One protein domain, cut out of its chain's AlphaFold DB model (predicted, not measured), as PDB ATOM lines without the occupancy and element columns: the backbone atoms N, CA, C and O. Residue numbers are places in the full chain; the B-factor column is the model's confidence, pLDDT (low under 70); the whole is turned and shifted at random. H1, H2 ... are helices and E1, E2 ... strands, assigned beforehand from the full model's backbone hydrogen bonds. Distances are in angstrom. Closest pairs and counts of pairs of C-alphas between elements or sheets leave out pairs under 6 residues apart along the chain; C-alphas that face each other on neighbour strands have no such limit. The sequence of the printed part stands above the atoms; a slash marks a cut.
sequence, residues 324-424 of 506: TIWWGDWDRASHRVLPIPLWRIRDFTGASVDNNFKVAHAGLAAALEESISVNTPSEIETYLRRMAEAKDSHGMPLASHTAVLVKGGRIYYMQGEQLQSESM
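What this domain is: This is residues 324 to 424 of the 506 residues of a protein of Desulfobacteraceae bacterium (UniProt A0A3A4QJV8). A strongly twisted sheet of five antiparallel strands makes a wall, with the helix H3 packed slantwise over E3 and E4 on one face and no named helix on the other. H2 packs side by side with H3, on its side away from the sheet, while H1 follows E2 off the sheet's edge and comes near both H2 and H3. The 101 printed residues hold three named helices and five named strands, along the chain E1 E2 H1 H2 H3 E3 E4 E5; the sheet's order is E2 E1 E3 E4 E5 and the class is mixed. The whole is compact, with a radius of gyration of the C-alphas of 13.0 A and spans of 39 by 30 by 25 A.

How they stand to each other: Start at the inner strand E1, residues 324 to 331, which bends by 63 degrees at residue 327. E2, residues 336 to 339, forms a hairpin with it; look for N 329 and O 338, 2.8 A apart. Beside E1 is also E3, residues 402 to 407, with N 328 and O 404 at 2.8 A. Then comes the meander, each strand the antiparallel neighbour of the one before: E3, E4 at residues 410 to 415, and E5 at residues 418 to 423. Here N 412 and O 405 are 2.8 A apart, and N 420 and O 413 also 2.8 A. H3, residues 377 to 389, is on the sheet at a height of 7.8 A, making two layers, helix over sheet; its closest C-alphas to E3 are those of Leu 384 and Ala 403, 6.1 A apart. On the local plane it stands at 35 degrees to E3. H2, residues 362 to 368, touches H3 at its residues 378 to 383 alone, in a helical hairpin with a shallow tilt of 31 degrees; the closest C-alphas, of Ala 367 and Glu 379, are 5.4 A apart. H1, residues 342 to 349, is only just not on the sheet, with 4 pairs of C-alphas within 10 A. Every O i to N i+4 pair is within hydrogen-bond range in H1, against 2 of 3 in H2 and 8 of 9 in H3.

Where its parts are: Find C-alpha 324 at (12.339, -14.702, 45.594); E1 runs 19.7 A from there. H3 goes 18.8 A from C-alpha 377 at (10.398, -27.233, 32.952). E3 measures 15.6 A, E4 15.2 A, and E5 16.8 A, ending at C-alpha 423 at (-0.939, -18.301, 40.927).

The domain as a whole: The C-alphas of Ala 333 and Asp 354 are the two farthest apart, at 39.6 A. The links H1 to H2 and H3 to E3 are long. The printed part has no cut, and no printed residue is under 70 in pLDDT.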
ATOM      1  N   THR A 324      11.737 -13.548  44.916       90.56
ATOM      2  CA  THR A 324      12.339 -14.702  45.594       90.56
ATOM      3  C   THR A 324      12.015 -16.014  44.891       90.56
ATOM      4  O   THR A 324      10.931 -16.172  44.331       90.56
ATOM      5  N   ILE A 325      12.969 -16.944  44.929       94.00
ATOM      6  CA  ILE A 325      12.836 -18.309  44.414       94.00
ATOM      7  C   ILE A 325      13.075 -19.271  45.577       94.00
ATOM      8  O   ILE A 325      14.121 -19.198  46.227       94.00
ATOM      9  N   TRP A 326      12.118 -20.142  45.891       94.44
ATOM     10  CA  TRP A 326      12.248 -21.069  47.020       94.44
ATOM     11  C   TRP A 326      11.325 -22.285  46.912       94.44
ATOM     12  O   TRP A 326      10.311 -22.262  46.222       94.44
ATOM     13  N   TRP A 327      11.677 -23.352  47.633       96.06
ATOM     14  CA  TRP A 327      10.903 -24.591  47.698       96.06
ATOM     15  C   TRP A 327       9.939 -24.606  48.883       96.06
ATOM     16  O   TRP A 327      10.339 -24.349  50.023       96.06
ATOM     17  N   GLY A 328       8.684 -24.956  48.623       93.81
ATOM     18  CA  GLY A 328       7.621 -25.013  49.616       93.81
ATOM     19  C   GLY A 328       6.970 -26.384  49.750       93.81
ATOM     20  O   GLY A 328       7.047 -27.224  48.858       93.81
ATOM     21  N   ASP A 329       6.304 -26.576  50.883       92.81
ATOM     22  CA  ASP A 329       5.352 -27.648  51.139       92.81
ATOM     23  C   ASP A 329       3.940 -27.053  51.105       92.81
ATOM     24  O   ASP A 329       3.561 -26.260  51.972       92.81
ATOM     25  N   TRP A 330       3.189 -27.367  50.057       92.69
ATOM     26  CA  TRP A 330       1.865 -26.814  49.828       92.69
ATOM     27  C   TRP A 330       0.782 -27.682  50.457       92.69
ATOM     28  O   TRP A 330       0.418 -28.750  49.952       92.69
ATOM     29  N   ASP A 331       0.243 -27.170  51.559       89.56
ATOM     30  CA  ASP A 331      -0.917 -27.713  52.242       89.56
ATOM     31  C   ASP A 331      -2.190 -27.077  51.669       89.56
ATOM     32  O   ASP A 331      -2.587 -25.955  52.011       89.56
ATOM     33  N   ARG A 332      -2.842 -27.826  50.775       85.81
ATOM     34  CA  ARG A 332      -4.105 -27.430  50.140       85.81
ATOM     35  C   ARG A 332      -5.238 -27.255  51.149       85.81
ATOM     36  O   ARG A 332      -6.116 -26.439  50.899       85.81
ATOM     37  N   ALA A 333      -5.229 -27.989  52.265       86.06
ATOM     38  CA  ALA A 333      -6.303 -27.932  53.254       86.06
ATOM     39  C   ALA A 333      -6.263 -26.625  54.056       86.06
ATOM     40  O   ALA A 333      -7.309 -26.061  54.366       86.06
ATOM     41  N   SER A 334      -5.063 -26.122  54.364       82.38
ATOM     42  CA  SER A 334      -4.898 -24.822  55.026       82.38
ATOM     43  C   SER A 334      -4.715 -23.646  54.065       82.38
ATOM     44  O   SER A 334      -4.583 -22.513  54.528       82.38
ATOM     45  N   HIS A 335      -4.722 -23.895  52.749       81.19
ATOM     46  CA  HIS A 335      -4.441 -22.910  51.699       81.19
ATOM     47  C   HIS A 335      -3.095 -22.187  51.894       81.19
ATOM     48  O   HIS A 335      -2.979 -20.986  51.650       81.19
ATOM     49  N   ARG A 336      -2.065 -22.909  52.357       84.25
ATOM     50  CA  ARG A 336      -0.749 -22.337  52.683       84.25
ATOM     51  C   ARG A 336       0.375 -23.074  51.985       84.25
ATOM     52  O   ARG A 336       0.393 -24.299  51.926       84.25
ATOM     53  N   VAL A 337       1.369 -22.312  51.546       88.25
ATOM     54  CA  VAL A 337       2.665 -22.854  51.137       88.25
ATOM     55  C   VAL A 337       3.663 -22.582  52.254       88.25
ATOM     56  O   VAL A 337       3.977 -21.432  52.554       88.25
ATOM     57  N   LEU A 338       4.142 -23.644  52.892       88.25
ATOM     58  CA  LEU A 338       5.094 -23.573  53.993       88.25
ATOM     59  C   LEU A 338       6.525 -23.629  53.439       88.25
ATOM     60  O   LEU A 338       6.868 -24.611  52.782       88.25
ATOM     61  N   PRO A 339       7.392 -22.634  53.696       90.38
ATOM     62  CA  PRO A 339       8.781 -22.687  53.249       90.38
ATOM     63  C   PRO A 339       9.525 -23.891  53.821       90.38
ATOM     64  O   PRO A 339       9.532 -24.108  55.037       90.38
ATOM     65  N   ILE A 340      10.201 -24.649  52.956       91.81
ATOM     66  CA  ILE A 340      11.073 -25.736  53.396       91.81
ATOM     67  C   ILE A 340      12.365 -25.113  53.950       91.81
ATOM     68  O   ILE A 340      13.018 -24.323  53.261       91.81
ATOM     69  N   PRO A 341      12.776 -25.439  55.193       90.50
ATOM     70  CA  PRO A 341      13.973 -24.862  55.792       90.50
ATOM     71  C   PRO A 341      15.226 -25.065  54.934       90.50
ATOM     72  O   PRO A 341      15.539 -26.181  54.526       90.50
ATOM     73  N   LEU A 342      15.998 -23.993  54.742       92.00
ATOM     74  CA  LEU A 342      17.160 -23.966  53.845       92.00
ATOM     75  C   LEU A 342      18.203 -25.058  54.117       92.00
ATOM     76  O   LEU A 342      18.866 -25.521  53.197       92.00
ATOM     77  N   TRP A 343      18.368 -25.480  55.374       90.06
ATOM     78  CA  TRP A 343      19.291 -26.571  55.700       90.06
ATOM     79  C   TRP A 343      18.835 -27.914  55.120       90.06
ATOM     80  O   TRP A 343      19.680 -28.683  54.688       90.06
ATOM     81  N   ARG A 344      17.523 -28.157  55.020       92.88
ATOM     82  CA  ARG A 344      16.973 -29.368  54.398       92.88
ATOM     83  C   ARG A 344      17.161 -29.342  52.884       92.88
ATOM     84  O   ARG A 344      17.421 -30.378  52.291       92.88
ATOM     85  N   ILE A 345      17.083 -28.158  52.270       94.75
ATOM     86  CA  ILE A 345      17.393 -27.978  50.842       94.75
ATOM     87  C   ILE A 345      18.887 -28.190  50.570       94.75
ATOM     88  O   ILE A 345      19.245 -28.821  49.580       94.75
ATOM     89  N   ARG A 346      19.773 -27.734  51.464       94.31
ATOM     90  CA  ARG A 346      21.212 -28.029  51.372       94.31
ATOM     91  C   ARG A 346      21.507 -29.521  51.502       94.31
ATOM     92  O   ARG A 346      22.230 -30.049  50.668       94.31
ATOM     93  N   ASP A 347      20.898 -30.202  52.474       93.50
ATOM     94  CA  ASP A 347      21.005 -31.662  52.614       93.50
ATOM     95  C   ASP A 347      20.528 -32.372  51.333       93.50
ATOM     96  O   ASP A 347      21.216 -33.247  50.814       93.50
ATOM     97  N   PHE A 348      19.383 -31.952  50.786       95.38
ATOM     98  CA  PHE A 348      18.795 -32.502  49.561       95.38
ATOM     99  C   PHE A 348      19.673 -32.300  48.314       95.38
ATOM    100  O   PHE A 348      19.859 -33.222  47.522       95.38
ATOM    101  N   THR A 349      20.235 -31.105  48.140       95.38
ATOM    102  CA  THR A 349      21.098 -30.769  46.991       95.38
ATOM    103  C   THR A 349      22.541 -31.249  47.164       95.38
ATOM    104  O   THR A 349      23.306 -31.280  46.195       95.38
ATOM    105  N   GLY A 350      22.933 -31.620  48.385       94.62
ATOM    106  CA  GLY A 350      24.311 -31.912  48.770       94.62
ATOM    107  C   GLY A 350      25.200 -30.668  48.898       94.62
ATOM    108  O   GLY A 350      26.421 -30.799  48.976       94.62
ATOM    109  N   ALA A 351      24.630 -29.461  48.896       93.00
ATOM    110  CA  ALA A 351      25.385 -28.218  49.006       93.00
ATOM    111  C   ALA A 351      25.942 -28.022  50.423       93.00
ATOM    112  O   ALA A 351      25.212 -28.028  51.415       93.00
ATOM    113  N   SER A 352      27.249 -27.799  50.530       91.62
ATOM    114  CA  SER A 352      27.949 -27.680  51.811       91.62
ATOM    115  C   SER A 352      29.118 -26.703  51.724       91.62
ATOM    116  O   SER A 352      29.486 -26.237  50.651       91.62
ATOM    117  N   VAL A 353      29.733 -26.380  52.861       87.25
ATOM    118  CA  VAL A 353      30.939 -25.538  52.863       87.25
ATOM    119  C   VAL A 353      32.076 -26.213  52.086       87.25
ATOM    120  O   VAL A 353      32.779 -25.535  51.344       87.25
ATOM    121  N   ASP A 354      32.200 -27.540  52.179       89.12
ATOM    122  CA  ASP A 354      33.296 -28.315  51.580       89.12
ATOM    123  C   ASP A 354      33.289 -28.280  50.044       89.12
ATOM    124  O   ASP A 354      34.331 -28.432  49.409       89.12
ATOM    125  N   ASN A 355      32.124 -28.034  49.436       89.94
ATOM    126  CA  ASN A 355      31.970 -27.900  47.988       89.94
ATOM    127  C   ASN A 355      31.608 -26.480  47.534       89.94
ATOM    128  O   ASN A 355      31.143 -26.299  46.408       89.94
ATOM    129  N   ASN A 356      31.828 -25.471  48.385       87.75
ATOM    130  CA  ASN A 356      31.470 -24.074  48.121       87.75
ATOM    131  C   ASN A 356      29.982 -23.875  47.778       87.75
ATOM    132  O   ASN A 356      29.638 -23.060  46.924       87.75
ATOM    133  N   PHE A 357      29.103 -24.615  48.455       90.25
ATOM    134  CA  PHE A 357      27.649 -24.590  48.298       90.25
ATOM    135  C   PHE A 357      27.170 -24.887  46.872       90.25
ATOM    136  O   PHE A 357      26.164 -24.336  46.433       90.25
ATOM    137  N   LYS A 358      27.871 -25.766  46.151       91.00
ATOM    138  CA  LYS A 358      27.445 -26.256  44.833       91.00
ATOM    139  C   LYS A 358      26.491 -27.443  44.966       91.00
ATOM    140  O   LYS A 358      26.580 -28.208  45.925       91.00
ATOM    141  N   VAL A 359      25.617 -27.634  43.976       93.75
ATOM    142  CA  VAL A 359      24.783 -28.843  43.875       93.75
ATOM    143  C   VAL A 359      25.694 -30.050  43.645       93.75
ATOM    144  O   VAL A 359      26.369 -30.135  42.623       93.75
ATOM    145  N   ALA A 360      25.725 -30.974  44.604       94.00
ATOM    146  CA  ALA A 360      26.551 -32.183  44.546       94.00
ATOM    147  C   ALA A 360      25.736 -33.449  44.259       94.00
ATOM    148  O   ALA A 360      26.295 -34.479  43.885       94.00
ATOM    149  N   HIS A 361      24.413 -33.391  44.413       93.94
ATOM    150  CA  HIS A 361      23.540 -34.497  44.054       93.94
ATOM    151  C   HIS A 361      23.558 -34.715  42.530       93.94
ATOM    152  O   HIS A 361      23.018 -33.904  41.776       93.94
ATOM    153  N   ALA A 362      24.127 -35.837  42.076       91.94
ATOM    154  CA  ALA A 362      24.400 -36.112  40.658       91.94
ATOM    155  C   ALA A 362      23.174 -35.930  39.748       91.94
ATOM    156  O   ALA A 362      23.264 -35.297  38.704       91.94
ATOM    157  N   GLY A 363      22.007 -36.421  40.173       91.56
ATOM    158  CA  GLY A 363      20.779 -36.305  39.386       91.56
ATOM    159  C   GLY A 363      20.165 -34.902  39.329       91.56
ATOM    160  O   GLY A 363      19.330 -34.668  38.470       91.56
ATOM    161  N   LEU A 364      20.545 -33.996  40.237       94.44
ATOM    162  CA  LEU A 364      20.118 -32.588  40.202       94.44
ATOM    163  C   LEU A 364      21.140 -31.757  39.423       94.44
ATOM    164  O   LEU A 364      20.763 -30.924  38.610       94.44
ATOM    165  N   ALA A 365      22.432 -32.031  39.628       92.94
ATOM    166  CA  ALA A 365      23.519 -31.406  38.884       92.94
ATOM    167  C   ALA A 365      23.424 -31.696  37.377       92.94
ATOM    168  O   ALA A 365      23.591 -30.786  36.575       92.94
ATOM    169  N   ALA A 366      23.096 -32.938  37.002       92.69
ATOM    170  CA  ALA A 366      22.874 -33.314  35.608       92.69
ATOM    171  C   ALA A 366      21.673 -32.592  34.982       92.69
ATOM    172  O   ALA A 366      21.723 -32.291  33.804       92.69
ATOM    173  N   ALA A 367      20.619 -32.307  35.754       91.62
ATOM    174  CA  ALA A 367      19.447 -31.597  35.240       91.62
ATOM    175  C   ALA A 367      19.687 -30.094  35.073       91.62
ATOM    176  O   ALA A 367      19.099 -29.496  34.184       91.62
ATOM    177  N   LEU A 368      20.530 -29.493  35.921       90.00
ATOM    178  CA  LEU A 368      20.874 -28.077  35.811       90.00
ATOM    179  C   LEU A 368      21.781 -27.772  34.615       90.00
ATOM    180  O   LEU A 368      21.768 -26.638  34.173       90.00
ATOM    181  N   GLU A 369      22.596 -28.719  34.130       82.88
ATOM    182  CA  GLU A 369      23.516 -28.510  32.988       82.88
ATOM    183  C   GLU A 369      24.275 -27.160  33.042       82.88
ATOM    184  O   GLU A 369      24.361 -26.430  32.062       82.88
ATOM    185  N   GLU A 370      24.822 -26.819  34.218       78.44
ATOM    186  CA  GLU A 370      25.516 -25.545  34.523       78.44
ATOM    187  C   GLU A 370      24.637 -24.287  34.674       78.44
ATOM    188  O   GLU A 370      25.163 -23.205  34.950       78.44
ATOM    189  N   SER A 371      23.312 -24.410  34.585       83.44
ATOM    190  CA  SER A 371      22.370 -23.333  34.882       83.44
ATOM    191  C   SER A 371      22.602 -22.751  36.280       83.44
ATOM    192  O   SER A 371      22.836 -23.457  37.267       83.44
ATOM    193  N   ILE A 372      22.526 -21.423  36.359       82.31
ATOM    194  CA  ILE A 372      22.751 -20.659  37.592       82.31
ATOM    195  C   ILE A 372      21.537 -20.683  38.533       82.31
ATOM    196  O   ILE A 372      21.676 -20.280  39.685       82.31
ATOM    197  N   SER A 373      20.366 -21.111  38.040       90.00
ATOM    198  CA  SER A 373      19.091 -21.163  38.768       90.00
ATOM    199  C   SER A 373      18.177 -22.265  38.218       90.00
ATOM    200  O   SER A 373      18.309 -22.669  37.067       90.00
ATOM    201  N   VAL A 374      17.222 -22.740  39.020       93.12
ATOM    202  CA  VAL A 374      16.185 -23.697  38.590       93.12
ATOM    203  C   VAL A 374      15.097 -22.960  37.797       93.12
ATOM    204  O   VAL A 374      14.277 -22.244  38.377       93.12
ATOM    205  N   ASN A 375      15.084 -23.137  36.476       92.62
ATOM    206  CA  ASN A 375      14.309 -22.328  35.536       92.62
ATOM    207  C   ASN A 375      13.508 -23.150  34.513       92.62
ATOM    208  O   ASN A 375      12.333 -22.853  34.292       92.62
ATOM    209  N   THR A 376      14.117 -24.150  33.869       93.75
ATOM    210  CA  THR A 376      13.465 -24.896  32.780       93.75
ATOM    211  C   THR A 376      12.405 -25.863  33.320       93.75
ATOM    212  O   THR A 376      12.531 -26.353  34.446       93.75
ATOM    213  N   PRO A 377      11.371 -26.222  32.533       93.75
ATOM    214  CA  PRO A 377      10.398 -27.233  32.952       93.75
ATOM    215  C   PRO A 377      11.047 -28.560  33.381       93.75
ATOM    216  O   PRO A 377      10.637 -29.140  34.383       93.75
ATOM    217  N   SER A 378      12.097 -28.993  32.674       93.62
ATOM    218  CA  SER A 378      12.846 -30.222  32.975       93.62
ATOM    219  C   SER A 378      13.593 -30.143  34.314       93.62
ATOM    220  O   SER A 378      13.544 -31.078  35.120       93.62
ATOM    221  N   GLU A 379      14.240 -29.006  34.594       95.38
ATOM    222  CA  GLU A 379      14.897 -28.750  35.879       95.38
ATOM    223  C   GLU A 379      13.876 -28.778  37.022       95.38
ATOM    224  O   GLU A 379      14.053 -29.513  37.997       95.38
ATOM    225  N   ILE A 380      12.778 -28.025  36.885       96.31
ATOM    226  CA  ILE A 380      11.723 -27.921  37.902       96.31
ATOM    227  C   ILE A 380      11.114 -29.299  38.182       96.31
ATOM    228  O   ILE A 380      11.008 -29.704  39.342       96.31
ATOM    229  N   GLU A 381      10.750 -30.042  37.138       96.62
ATOM    230  CA  GLU A 381      10.204 -31.393  37.251       96.62
ATOM    231  C   GLU A 381      11.174 -32.338  37.968       96.62
ATOM    232  O   GLU A 381      10.779 -33.052  38.895       96.62
ATOM    233  N   THR A 382      12.456 -32.314  37.591       96.00
ATOM    234  CA  THR A 382      13.473 -33.179  38.201       96.00
ATOM    235  C   THR A 382      13.614 -32.904  39.695       96.00
ATOM    236  O   THR A 382      13.671 -33.847  40.493       96.00
ATOM    237  N   TYR A 383      13.647 -31.630  40.091       96.75
ATOM    238  CA  TYR A 383      13.680 -31.254  41.501       96.75
ATOM    239  C   TYR A 383      12.418 -31.732  42.223       96.75
ATOM    240  O   TYR A 383      12.531 -32.451  43.211       96.75
ATOM    241  N   LEU A 384      11.225 -31.410  41.715       97.50
ATOM    242  CA  LEU A 384       9.958 -31.742  42.373       97.50
ATOM    243  C   LEU A 384       9.752 -33.249  42.560       97.50
ATOM    244  O   LEU A 384       9.376 -33.680  43.650       97.50
ATOM    245  N   ARG A 385      10.033 -34.058  41.529       95.62
ATOM    246  CA  ARG A 385       9.920 -35.523  41.617       95.62
ATOM    247  C   ARG A 385      10.854 -36.089  42.680       95.62
ATOM    248  O   ARG A 385      10.431 -36.881  43.516       95.62
ATOM    249  N   ARG A 386      12.110 -35.633  42.702       95.31
ATOM    250  CA  ARG A 386      13.084 -36.071  43.711       95.31
ATOM    251  C   ARG A 386      12.715 -35.584  45.108       95.31
ATOM    252  O   ARG A 386      12.876 -36.331  46.065       95.31
ATOM    253  N   MET A 387      12.201 -34.363  45.239       95.38
ATOM    254  CA  MET A 387      11.765 -33.806  46.520       95.38
ATOM    255  C   MET A 387      10.582 -34.567  47.121       95.38
ATOM    256  O   MET A 387      10.541 -34.722  48.340       95.38
ATOM    257  N   ALA A 388       9.654 -35.062  46.295       91.44
ATOM    258  CA  ALA A 388       8.509 -35.855  46.752       91.44
ATOM    259  C   ALA A 388       8.928 -37.166  47.446       91.44
ATOM    260  O   ALA A 388       8.241 -37.641  48.349       91.44
ATOM    261  N   GLU A 389      10.077 -37.725  47.063       91.19
ATOM    262  CA  GLU A 389      10.631 -38.962  47.630       91.19
ATOM    263  C   GLU A 389      11.747 -38.700  48.659       91.19
ATOM    264  O   GLU A 389      12.147 -39.600  49.407       91.19
ATOM    265  N   ALA A 390      12.259 -37.469  48.714       93.44
ATOM    266  CA  ALA A 390      13.398 -37.106  49.539       93.44
ATOM    267  C   ALA A 390      13.061 -37.122  51.033       93.44
ATOM    268  O   ALA A 390      12.006 -36.673  51.491       93.44
ATOM    269  N   LYS A 391      14.043 -37.564  51.813       93.50
ATOM    270  CA  LYS A 391      14.062 -37.449  53.269       93.50
ATOM    271  C   LYS A 391      15.259 -36.611  53.684       93.50
ATOM    272  O   LYS A 391      16.302 -36.657  53.037       93.50
ATOM    273  N   ASP A 392      15.108 -35.854  54.760       90.50
ATOM    274  CA  ASP A 392      16.239 -35.160  55.368       90.50
ATOM    275  C   ASP A 392      17.184 -36.129  56.097       90.50
ATOM    276  O   ASP A 392      16.916 -37.327  56.234       90.50
ATOM    277  N   SER A 393      18.289 -35.593  56.618       88.44
ATOM    278  CA  SER A 393      19.296 -36.326  57.397       88.44
ATOM    279  C   SER A 393      18.769 -36.971  58.694       88.44
ATOM    280  O   SER A 393      19.500 -37.695  59.374       88.44
ATOM    281  N   HIS A 394      17.502 -36.748  59.053       87.81
ATOM    282  CA  HIS A 394      16.816 -37.382  60.178       87.81
ATOM    283  C   HIS A 394      15.704 -38.346  59.740       87.81
ATOM    284  O   HIS A 394      14.971 -38.855  60.585       87.81
ATOM    285  N   GLY A 395      15.592 -38.629  58.439       89.81
ATOM    286  CA  GLY A 395      14.629 -39.574  57.882       89.81
ATOM    287  C   GLY A 395      13.218 -39.010  57.701       89.81
ATOM    288  O   GLY A 395      12.304 -39.781  57.401       89.81
ATOM    289  N   MET A 396      13.016 -37.698  57.859       90.81
ATOM    290  CA  MET A 396      11.702 -37.069  57.694       90.81
ATOM    291  C   MET A 396      11.479 -36.619  56.243       90.81
ATOM    292  O   MET A 396      12.398 -36.032  55.668       90.81
ATOM    293  N   PRO A 397      10.277 -36.815  55.662       92.88
ATOM    294  CA  PRO A 397       9.958 -36.359  54.307       92.88
ATOM    295  C   PRO A 397      10.222 -34.866  54.124       92.88
ATOM    296  O   PRO A 397       9.882 -34.065  55.002       92.88
ATOM    297  N   LEU A 398      10.838 -34.485  53.006       92.00
ATOM    298  CA  LEU A 398      11.218 -33.099  52.738       92.00
ATOM    299  C   LEU A 398       9.987 -32.180  52.642       92.00
ATOM    300  O   LEU A 398       9.970 -31.127  53.281       92.00
ATOM    301  N   ALA A 399       8.943 -32.637  51.953       92.00
ATOM    302  CA  ALA A 399       7.592 -32.078  51.972       92.00
ATOM    303  C   ALA A 399       6.622 -33.130  52.535       92.00
ATOM    304  O   ALA A 399       6.751 -34.314  52.225       92.00
ATOM    305  N   SER A 400       5.687 -32.719  53.395       89.94
ATOM    306  CA  SER A 400       4.667 -33.622  53.955       89.94
ATOM    307  C   SER A 400       3.392 -33.662  53.109       89.94
ATOM    308  O   SER A 400       2.622 -34.612  53.230       89.94
ATOM    309  N   HIS A 401       3.172 -32.646  52.271       92.31
ATOM    310  CA  HIS A 401       2.042 -32.528  51.357       92.31
ATOM    311  C   HIS A 401       2.556 -32.513  49.908       92.31
ATOM    312  O   HIS A 401       3.143 -33.489  49.449       92.31
ATOM    313  N   THR A 402       2.324 -31.429  49.163       93.88
ATOM    314  CA  THR A 402       2.775 -31.283  47.774       93.88
ATOM    315  C   THR A 402       4.007 -30.388  47.724       93.88
ATOM    316  O   THR A 402       3.923 -29.209  48.062       93.88
ATOM    317  N   ALA A 403       5.148 -30.917  47.277       96.25
ATOM    318  CA  ALA A 403       6.317 -30.084  47.004       96.25
ATOM    319  C   ALA A 403       5.997 -29.077  45.886       96.25
ATOM    320  O   ALA A 403       5.414 -29.447  44.864       96.25
ATOM    321  N   VAL A 404       6.382 -27.815  46.083       96.31
ATOM    322  CA  VAL A 404       6.214 -26.735  45.103       96.31
ATOM    323  C   VAL A 404       7.497 -25.926  44.939       96.31
ATOM    324  O   VAL A 404       8.206 -25.683  45.917       96.31
ATOM    325  N   LEU A 405       7.759 -25.440  43.725       96.44
ATOM    326  CA  LEU A 405       8.648 -24.297  43.505       96.44
ATOM    327  C   LEU A 405       7.814 -23.024  43.539       96.44
ATOM    328  O   LEU A 405       6.831 -22.931  42.808       96.44
ATOM    329  N   VAL A 406       8.224 -22.034  44.321       93.75
ATOM    330  CA  VAL A 406       7.649 -20.689  44.277       93.75
ATOM    331  C   VAL A 406       8.592 -19.778  43.508       93.75
ATOM    332  O   VAL A 406       9.752 -19.622  43.897       93.75
ATOM    333  N   LYS A 407       8.104 -19.210  42.401       91.88
ATOM    334  CA  LYS A 407       8.880 -18.371  41.477       91.88
ATOM    335  C   LYS A 407       7.947 -17.509  40.622       91.88
ATOM    336  O   LYS A 407       6.897 -17.977  40.193       91.88
ATOM    337  N   GLY A 408       8.304 -16.242  40.395       89.38
ATOM    338  CA  GLY A 408       7.565 -15.352  39.485       89.38
ATOM    339  C   GLY A 408       6.095 -15.095  39.863       89.38
ATOM    340  O   GLY A 408       5.254 -14.913  38.982       89.38
ATOM    341  N   GLY A 409       5.754 -15.149  41.158       86.25
ATOM    342  CA  GLY A 409       4.369 -15.040  41.646       86.25
ATOM    343  C   GLY A 409       3.511 -16.293  41.418       86.25
ATOM    344  O   GLY A 409       2.290 -16.254  41.580       86.25
ATOM    345  N   ARG A 410       4.133 -17.413  41.037       90.88
ATOM    346  CA  ARG A 410       3.476 -18.694  40.769       90.88
ATOM    347  C   ARG A 410       4.010 -19.778  41.691       90.88
ATOM    348  O   ARG A 410       5.134 -19.684  42.190       90.88
ATOM    349  N   ILE A 411       3.211 -20.824  41.857       93.44
ATOM    350  CA  ILE A 411       3.700 -22.122  42.306       93.44
ATOM    351  C   ILE A 411       3.747 -23.096  41.135       93.44
ATOM    352  O   ILE A 411       2.850 -23.105  40.292       93.44
ATOM    353  N   TYR A 412       4.781 -23.929  41.107       96.31
ATOM    354  CA  TYR A 412       4.939 -25.037  40.169       96.31
ATOM    355  C   TYR A 412       4.938 -26.346  40.953       96.31
ATOM    356  O   TYR A 412       5.638 -26.449  41.960       96.31
ATOM    357  N   TYR A 413       4.163 -27.333  40.511       96.81
ATOM    358  CA  TYR A 413       4.010 -28.624  41.189       96.81
ATOM    359  C   TYR A 413       3.753 -29.758  40.202       96.81
ATOM    360  O   TYR A 413       3.284 -29.538  39.088       96.81
ATOM    361  N   MET A 414       4.001 -30.992  40.639       97.44
ATOM    362  CA  MET A 414       3.649 -32.182  39.863       97.44
ATOM    363  C   MET A 414       2.201 -32.590  40.133       97.44
ATOM    364  O   MET A 414       1.806 -32.783  41.285       97.44
ATOM    365  N   GLN A 415       1.418 -32.775  39.072       94.44
ATOM    366  CA  GLN A 415       0.129 -33.459  39.114       94.44
ATOM    367  C   GLN A 415       0.240 -34.761  38.321       94.44
ATOM    368  O   GLN A 415       0.174 -34.774  37.092       94.44
ATOM    369  N   GLY A 416       0.463 -35.866  39.034       91.19
ATOM    370  CA  GLY A 416       0.853 -37.124  38.398       91.19
ATOM    371  C   GLY A 416       2.183 -36.955  37.663       91.19
ATOM    372  O   GLY A 416       3.195 -36.618  38.274       91.19
ATOM    373  N   GLU A 417       2.178 -37.164  36.347       91.38
ATOM    374  CA  GLU A 417       3.372 -37.022  35.508       91.38
ATOM    375  C   GLU A 417       3.516 -35.649  34.847       91.38
ATOM    376  O   GLU A 417       4.504 -35.426  34.160       91.38
ATOM    377  N   GLN A 418       2.575 -34.727  35.050       96.19
ATOM    378  CA  GLN A 418       2.600 -33.423  34.394       96.19
ATOM    379  C   GLN A 418       3.023 -32.321  35.359       96.19
ATOM    380  O   GLN A 418       2.500 -32.223  36.473       96.19
ATOM    381  N   LEU A 419       3.935 -31.462  34.904       97.31
ATOM    382  CA  LEU A 419       4.238 -30.207  35.578       97.31
ATOM    383  C   LEU A 419       3.073 -29.233  35.372       97.31
ATOM    384  O   LEU A 419       2.692 -28.926  34.244       97.31
ATOM    385  N   GLN A 420       2.518 -28.741  36.471       96.94
ATOM    386  CA  GLN A 420       1.442 -27.759  36.494       96.94
ATOM    387  C   GLN A 420       1.917 -26.485  37.186       96.94
ATOM    388  O   GLN A 420       2.880 -26.493  37.957       96.94
ATOM    389  N   SER A 421       1.232 -25.374  36.917       94.75
ATOM    390  CA  SER A 421       1.470 -24.128  37.638       94.75
ATOM    391  C   SER A 421       0.185 -23.360  37.893       94.75
ATOM    392  O   SER A 421      -0.706 -23.314  37.047       94.75
ATOM    393  N   GLU A 422       0.128 -22.687  39.034       91.44
ATOM    394  CA  GLU A 422      -0.971 -21.796  39.398       91.44
ATOM    395  C   GLU A 422      -0.437 -20.528  40.067       91.44
ATOM    396  O   GLU A 422       0.736 -20.447  40.444       91.44
ATOM    397  N   SER A 423      -1.280 -19.502  40.165       88.06
ATOM    398  CA  SER A 423      -0.939 -18.301  40.927       88.06
ATOM    399  C   SER A 423      -0.708 -18.675  42.386       88.06
ATOM    400  O   SER A 423      -1.459 -19.469  42.948       88.06
ATOM    401  N   MET A 424       0.322 -18.097  43.000       84.31
ATOM    402  CA  MET A 424       0.596 -18.324  44.415       84.31
ATOM    403  C   MET A 424      -0.650 -17.989  45.260       84.31
ATOM    404  O   MET A 424      -1.188 -16.889  45.104       84.31
TER     405      MET A 424